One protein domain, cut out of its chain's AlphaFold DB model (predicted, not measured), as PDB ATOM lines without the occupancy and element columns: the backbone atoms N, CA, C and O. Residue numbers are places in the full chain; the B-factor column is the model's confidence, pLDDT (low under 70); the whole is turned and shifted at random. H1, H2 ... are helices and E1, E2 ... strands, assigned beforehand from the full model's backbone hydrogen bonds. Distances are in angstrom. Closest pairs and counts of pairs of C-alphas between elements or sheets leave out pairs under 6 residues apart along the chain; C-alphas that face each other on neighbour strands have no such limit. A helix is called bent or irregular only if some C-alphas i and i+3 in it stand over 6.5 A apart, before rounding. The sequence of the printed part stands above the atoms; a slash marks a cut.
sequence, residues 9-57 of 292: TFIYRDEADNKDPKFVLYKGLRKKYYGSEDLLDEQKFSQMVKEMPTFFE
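AT A GLANCE: This is residues 9 to 57 of the 292 residues of the protein "Thioredoxin domain-containing protein" of Theileria equi strain WA (UniProt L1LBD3). A loop, residues 9 to 22, leads into a two-stranded hairpin, E1 and E2, and helix H1 folds back loosely over it. The printed part has 49 residues, ordered E1, E2, H1, with an antiparallel sheet E1 - E2; the class is mixed. It is flat, 36 by 26 by 12 A, and only just loose, close to compact, with a radius of gyration of the C-alphas of 11.7 A.

IN THESE COORDINATES: Find C-alpha 23 at (125.480, 161.633, 135.214); E1, residues 23 to 27, and E2, residues 30 to 34, each span 13.6 A. H1, residues 42 to 56, runs 22.0 A to C-alpha 56 at (140.370, 159.573, 137.444); it is irregular, only just: C-alphas 50 and 53 are 6.7 A apart.

HOW THE PARTS SIT: Residues 9 to 10 pair antiparallel with residues 23 to 24 of E1. E1 and E2 form a hairpin at 167 degrees; N 25 and O 32 are 2.9 A apart, within hydrogen-bond range. The closest C-alphas of E1 and H1, Lys 27 and Phe 56, are 6.9 A apart. E2 and H1 are near each other, with 6 pairs of C-alphas within 10 A. In H1, 9 of 11 O i to N i+4 pairs are within range.

THE WHOLE: The farthest C-alphas, Ala 16 and Glu 57, are 36.3 A apart. The printed part has no cut; E1 to E2 is a tight link, E2 to H1 a short one. pLDDT is under 70 at residues 9 to 22 and 35 to 39.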
ATOM      1  N   THR A   9     127.993 158.734 141.488       43.66
ATOM      2  CA  THR A   9     126.692 159.036 142.082       43.66
ATOM      3  C   THR A   9     125.666 159.153 140.964       43.66
ATOM      4  O   THR A   9     125.733 160.068 140.146       43.66
ATOM      5  N   PHE A  10     124.696 158.244 140.954       44.28
ATOM      6  CA  PHE A  10     123.508 158.357 140.117       44.28
ATOM      7  C   PHE A  10     122.505 159.261 140.831       44.28
ATOM      8  O   PHE A  10     122.026 158.922 141.911       44.28
ATOM      9  N   ILE A  11     122.192 160.418 140.249       45.09
ATOM     10  CA  ILE A  11     121.066 161.234 140.708       45.09
ATOM     11  C   ILE A  11     119.913 160.967 139.746       45.09
ATOM     12  O   ILE A  11     119.782 161.622 138.717       45.09
ATOM     13  N   TYR A  12     119.085 159.980 140.084       41.09
ATOM     14  CA  TYR A  12     117.799 159.784 139.425       41.09
ATOM     15  C   TYR A  12     116.799 160.760 140.058       41.09
ATOM     16  O   TYR A  12     116.433 160.606 141.223       41.09
ATOM     17  N   ARG A  13     116.410 161.811 139.327       42.50
ATOM     18  CA  ARG A  13     115.235 162.607 139.696       42.50
ATOM     19  C   ARG A  13     114.027 161.962 139.041       42.50
ATOM     20  O   ARG A  13     113.913 162.004 137.821       42.50
ATOM     21  N   ASP A  14     113.164 161.383 139.865       37.81
ATOM     22  CA  ASP A  14     111.863 160.845 139.470       37.81
ATOM     23  C   ASP A  14     110.878 162.004 139.232       37.81
ATOM     24  O   ASP A  14     109.913 162.208 139.960       37.81
ATOM     25  N   GLU A  15     111.193 162.855 138.258       45.19
ATOM     26  CA  GLU A  15     110.229 163.780 137.674       45.19
ATOM     27  C   GLU A  15     109.822 163.164 136.340       45.19
ATOM     28  O   GLU A  15     110.674 162.920 135.485       45.19
ATOM     29  N   ALA A  16     108.526 162.887 136.193       45.47
ATOM     30  CA  ALA A  16     107.893 162.121 135.118       45.47
ATOM     31  C   ALA A  16     108.096 162.656 133.676       45.47
ATOM     32  O   ALA A  16     107.427 162.185 132.763       45.47
ATOM     33  N   ASP A  17     109.026 163.589 133.455       45.84
ATOM     34  CA  ASP A  17     109.325 164.228 132.170       45.84
ATOM     35  C   ASP A  17     110.819 164.255 131.789       45.84
ATOM     36  O   ASP A  17     111.166 164.717 130.701       45.84
ATOM     37  N   ASN A  18     111.738 163.754 132.623       47.88
ATOM     38  CA  ASN A  18     113.166 163.883 132.325       47.88
ATOM     39  C   ASN A  18     113.709 162.645 131.581       47.88
ATOM     40  O   ASN A  18     114.175 161.689 132.194       47.88
ATOM     41  N   LYS A  19     113.638 162.668 130.241       49.72
ATOM     42  CA  LYS A  19     114.109 161.584 129.348       49.72
ATOM     43  C   LYS A  19     115.633 161.370 129.337       49.72
ATOM     44  O   LYS A  19     116.074 160.348 128.822       49.72
ATOM     45  N   ASP A  20     116.406 162.261 129.961       53.00
ATOM     46  CA  ASP A  20     117.871 162.232 129.947       53.00
ATOM     47  C   ASP A  20     118.441 162.045 131.370       53.00
ATOM     48  O   ASP A  20     118.448 162.991 132.176       53.00
ATOM     49  N   PRO A  21     118.918 160.837 131.739       54.62
ATOM     50  CA  PRO A  21     119.580 160.621 133.021       54.62
ATOM     51  C   PRO A  21     120.876 161.437 133.100       54.62
ATOM     52  O   PRO A  21     121.818 161.233 132.337       54.62
ATOM     53  N   LYS A  22     120.946 162.357 134.068       68.00
ATOM     54  CA  LYS A  22     122.122 163.210 134.286       68.00
ATOM     55  C   LYS A  22     123.164 162.457 135.107       68.00
ATOM     56  O   LYS A  22     122.907 162.079 136.249       68.00
ATOM     57  N   PHE A  23     124.355 162.285 134.549       73.12
ATOM     58  CA  PHE A  23     125.480 161.633 135.214       73.12
ATOM     59  C   PHE A  23     126.579 162.651 135.538       73.12
ATOM     60  O   PHE A  23     126.840 163.584 134.776       73.12
ATOM     61  N   VAL A  24     127.216 162.492 136.702       78.44
ATOM     62  CA  VAL A  24     128.328 163.345 137.129       78.44
ATOM     63  C   VAL A  24     129.452 162.492 137.708       78.44
ATOM     64  O   VAL A  24     129.233 161.700 138.626       78.44
ATOM     65  N   LEU A  25     130.670 162.682 137.201       83.00
ATOM     66  CA  LEU A  25     131.882 162.134 137.811       83.00
ATOM     67  C   LEU A  25     132.392 163.065 138.900       83.00
ATOM     68  O   LEU A  25     132.484 164.273 138.679       83.00
ATOM     69  N   TYR A  26     132.787 162.491 140.035       82.50
ATOM     70  CA  TYR A  26     133.391 163.214 141.150       82.50
ATOM     71  C   TYR A  26     134.753 162.621 141.515       82.50
ATOM     72  O   TYR A  26     134.875 161.414 141.730       82.50
ATOM     73  N   LYS A  27     135.766 163.480 141.655       84.00
ATOM     74  CA  LYS A  27     137.053 163.147 142.284       84.00
ATOM     75  C   LYS A  27     137.558 164.362 143.060       84.00
ATOM     76  O   LYS A  27     137.944 165.364 142.468       84.00
ATOM     77  N   GLY A  28     137.524 164.295 144.392       81.44
ATOM     78  CA  GLY A  28     137.839 165.452 145.236       81.44
ATOM     79  C   GLY A  28     136.898 166.628 144.944       81.44
ATOM     80  O   GLY A  28     135.688 166.502 145.139       81.44
ATOM     81  N   LEU A  29     137.454 167.746 144.463       81.81
ATOM     82  CA  LEU A  29     136.692 168.918 144.008       81.81
ATOM     83  C   LEU A  29     136.338 168.886 142.512       81.81
ATOM     84  O   LEU A  29     135.454 169.630 142.083       81.81
ATOM     85  N   ARG A  30     136.968 168.008 141.717       85.44
ATOM     86  CA  ARG A  30     136.710 167.908 140.277       85.44
ATOM     87  C   ARG A  30     135.355 167.269 140.012       85.44
ATOM     88  O   ARG A  30     135.003 166.245 140.607       85.44
ATOM     89  N   LYS A  31     134.621 167.878 139.081       85.81
ATOM     90  CA  LYS A  31     133.302 167.443 138.622       85.81
ATOM     91  C   LYS A  31     133.293 167.407 137.101       85.81
ATOM     92  O   LYS A  31     133.764 168.355 136.479       85.81
ATOM     93  N   LYS A  32     132.729 166.358 136.506       84.06
ATOM     94  CA  LYS A  32     132.436 166.322 135.065       84.06
ATOM     95  C   LYS A  32     130.976 165.954 134.859       84.06
ATOM     96  O   LYS A  32     130.561 164.888 135.299       84.06
ATOM     97  N   TYR A  33     130.220 166.859 134.244       81.50
ATOM     98  CA  TYR A  33     128.785 166.715 134.019       81.50
ATOM     99  C   TYR A  33     128.512 166.129 132.637       81.50
ATOM    100  O   TYR A  33     129.082 166.582 131.650       81.50
ATOM    101  N   TYR A  34     127.581 165.189 132.583       76.94
ATOM    102  CA  TYR A  34     127.028 164.605 131.369       76.94
ATOM    103  C   TYR A  34     125.508 164.705 131.502       76.94
ATOM    104  O   TYR A  34     124.842 163.817 132.031       76.94
ATOM    105  N   GLY A  35     124.985 165.888 131.175       65.44
ATOM    106  CA  GLY A  35     123.588 166.259 131.426       65.44
ATOM    107  C   GLY A  35     122.708 166.350 130.179       65.44
ATOM    108  O   GLY A  35     121.518 166.597 130.328       65.44
ATOM    109  N   SER A  36     123.296 166.194 128.992       63.66
ATOM    110  CA  SER A  36     122.659 166.335 127.670       63.66
ATOM    111  C   SER A  36     122.999 165.176 126.724       63.66
ATOM    112  O   SER A  36     122.724 165.234 125.528       63.66
ATOM    113  N   GLU A  37     123.692 164.162 127.238       65.00
ATOM    114  CA  GLU A  37     124.091 162.980 126.482       65.00
ATOM    115  C   GLU A  37     122.956 161.960 126.592       65.00
ATOM    116  O   GLU A  37     122.605 161.553 127.700       65.00
ATOM    117  N   ASP A  38     122.391 161.548 125.457       68.12
ATOM    118  CA  ASP A  38     121.507 160.387 125.419       68.12
ATOM    119  C   ASP A  38     122.356 159.149 125.732       68.12
ATOM    120  O   ASP A  38     123.122 158.682 124.891       68.12
ATOM    121  N   LEU A  39     122.270 158.645 126.962       66.88
ATOM    122  CA  LEU A  39     123.035 157.472 127.389       66.88
ATOM    123  C   LEU A  39     122.521 156.166 126.757       66.88
ATOM    124  O   LEU A  39     123.156 155.127 126.940       66.88
ATOM    125  N   LEU A  40     121.393 156.200 126.035       71.50
ATOM    126  CA  LEU A  40     120.924 155.088 125.203       71.50
ATOM    127  C   LEU A  40     121.623 155.064 123.832       71.50
ATOM    128  O   LEU A  40     121.577 154.042 123.148       71.50
ATOM    129  N   ASP A  41     122.300 156.149 123.445       80.06
ATOM    130  CA  ASP A  41     123.178 156.182 122.278       80.06
ATOM    131  C   ASP A  41     124.490 155.446 122.598       80.06
ATOM    132  O   ASP A  41     125.327 155.887 123.393       80.06
ATOM    133  N   GLU A  42     124.677 154.296 121.950       80.62
ATOM    134  CA  GLU A  42     125.826 153.413 122.151       80.62
ATOM    135  C   GLU A  42     127.170 154.099 121.839       80.62
ATOM    136  O   GLU A  42     128.183 153.790 122.478       80.62
ATOM    137  N   GLN A  43     127.204 155.059 120.905       83.25
ATOM    138  CA  GLN A  43     128.427 155.795 120.576       83.25
ATOM    139  C   GLN A  43     128.800 156.767 121.693       83.25
ATOM    140  O   GLN A  43     129.952 156.771 122.139       83.25
ATOM    141  N   LYS A  44     127.824 157.539 122.183       78.31
ATOM    142  CA  LYS A  44     128.004 158.488 123.293       78.31
ATOM    143  C   LYS A  44     128.395 157.780 124.582       78.31
ATOM    144  O   LYS A  44     129.380 158.146 125.227       78.31
ATOM    145  N   PHE A  45     127.702 156.689 124.905       79.88
ATOM    146  CA  PHE A  45     128.048 155.848 126.044       79.88
ATOM    147  C   PHE A  45     129.472 155.281 125.924       79.88
ATOM    148  O   PHE A  45     130.261 155.358 126.867       79.88
ATOM    149  N   SER A  46     129.849 154.772 124.748       83.19
ATOM    150  CA  SER A  46     131.200 154.250 124.508       83.19
ATOM    151  C   SER A  46     132.282 155.324 124.636       83.19
ATOM    152  O   SER A  46     133.367 155.046 125.152       83.19
ATOM    153  N   GLN A  47     132.015 156.552 124.184       83.06
ATOM    154  CA  GLN A  47     132.931 157.679 124.349       83.06
ATOM    155  C   GLN A  47     133.091 158.054 125.827       83.06
ATOM    156  O   GLN A  47     134.216 158.150 126.319       83.06
ATOM    157  N   MET A  48     131.985 158.172 126.558       81.44
ATOM    158  CA  MET A  48     131.985 158.434 127.996       81.44
ATOM    159  C   MET A  48     132.821 157.399 128.767       81.44
ATOM    160  O   MET A  48     133.661 157.765 129.592       81.44
ATOM    161  N   VAL A  49     132.636 156.105 128.475       83.38
ATOM    162  CA  VAL A  49     133.398 155.013 129.105       83.38
ATOM    163  C   VAL A  49     134.893 155.115 128.795       83.38
ATOM    164  O   VAL A  49     135.710 154.833 129.670       83.38
ATOM    165  N   LYS A  50     135.274 155.555 127.588       86.88
ATOM    166  CA  LYS A  50     136.683 155.778 127.219       86.88
ATOM    167  C   LYS A  50     137.313 156.961 127.953       86.88
ATOM    168  O   LYS A  50     138.487 156.892 128.295       86.88
ATOM    169  N   GLU A  51     136.557 158.025 128.204       84.88
ATOM    170  CA  GLU A  51     137.048 159.231 128.887       84.88
ATOM    171  C   GLU A  51     137.078 159.087 130.417       84.88
ATOM    172  O   GLU A  51     137.795 159.818 131.109       84.88
ATOM    173  N   MET A  52     136.294 158.157 130.966       85.62
ATOM    174  CA  MET A  52     136.162 157.970 132.409       85.62
ATOM    175  C   MET A  52     137.497 157.633 133.105       85.62
ATOM    176  O   MET A  52     137.785 158.278 134.115       85.62
ATOM    177  N   PRO A  53     138.349 156.710 132.610       87.88
ATOM    178  CA  PRO A  53     139.663 156.457 133.204       87.88
ATOM    179  C   PRO A  53     140.536 157.713 133.283       87.88
ATOM    180  O   PRO A  53     141.092 157.991 134.343       87.88
ATOM    181  N   THR A  54     140.573 158.515 132.213       89.00
ATOM    182  CA  THR A  54     141.363 159.754 132.142       89.00
ATOM    183  C   THR A  54     140.893 160.785 133.165       89.00
ATOM    184  O   THR A  54     141.703 161.480 133.770       89.00
ATOM    185  N   PHE A  55     139.586 160.860 133.445       88.06
ATOM    186  CA  PHE A  55     139.084 161.728 134.513       88.06
ATOM    187  C   PHE A  55     139.668 161.352 135.887       88.06
ATOM    188  O   PHE A  55     139.976 162.240 136.684       88.06
ATOM    189  N   PHE A  56     139.848 160.058 136.165       88.06
ATOM    190  CA  PHE A  56     140.370 159.573 137.444       88.06
ATOM    191  C   PHE A  56     141.900 159.560 137.535       88.06
ATOM    192  O   PHE A  56     142.419 159.282 138.621       88.06
ATOM    193  N   GLU A  57     142.624 159.930 136.479       90.81
ATOM    194  CA  GLU A  57     144.065 160.181 136.559       90.81
ATOM    195  C   GLU A  57     144.364 161.334 137.525       90.81
ATOM    196  O   GLU A  57     143.531 162.213 137.777       90.81
TER     197      GLU A  57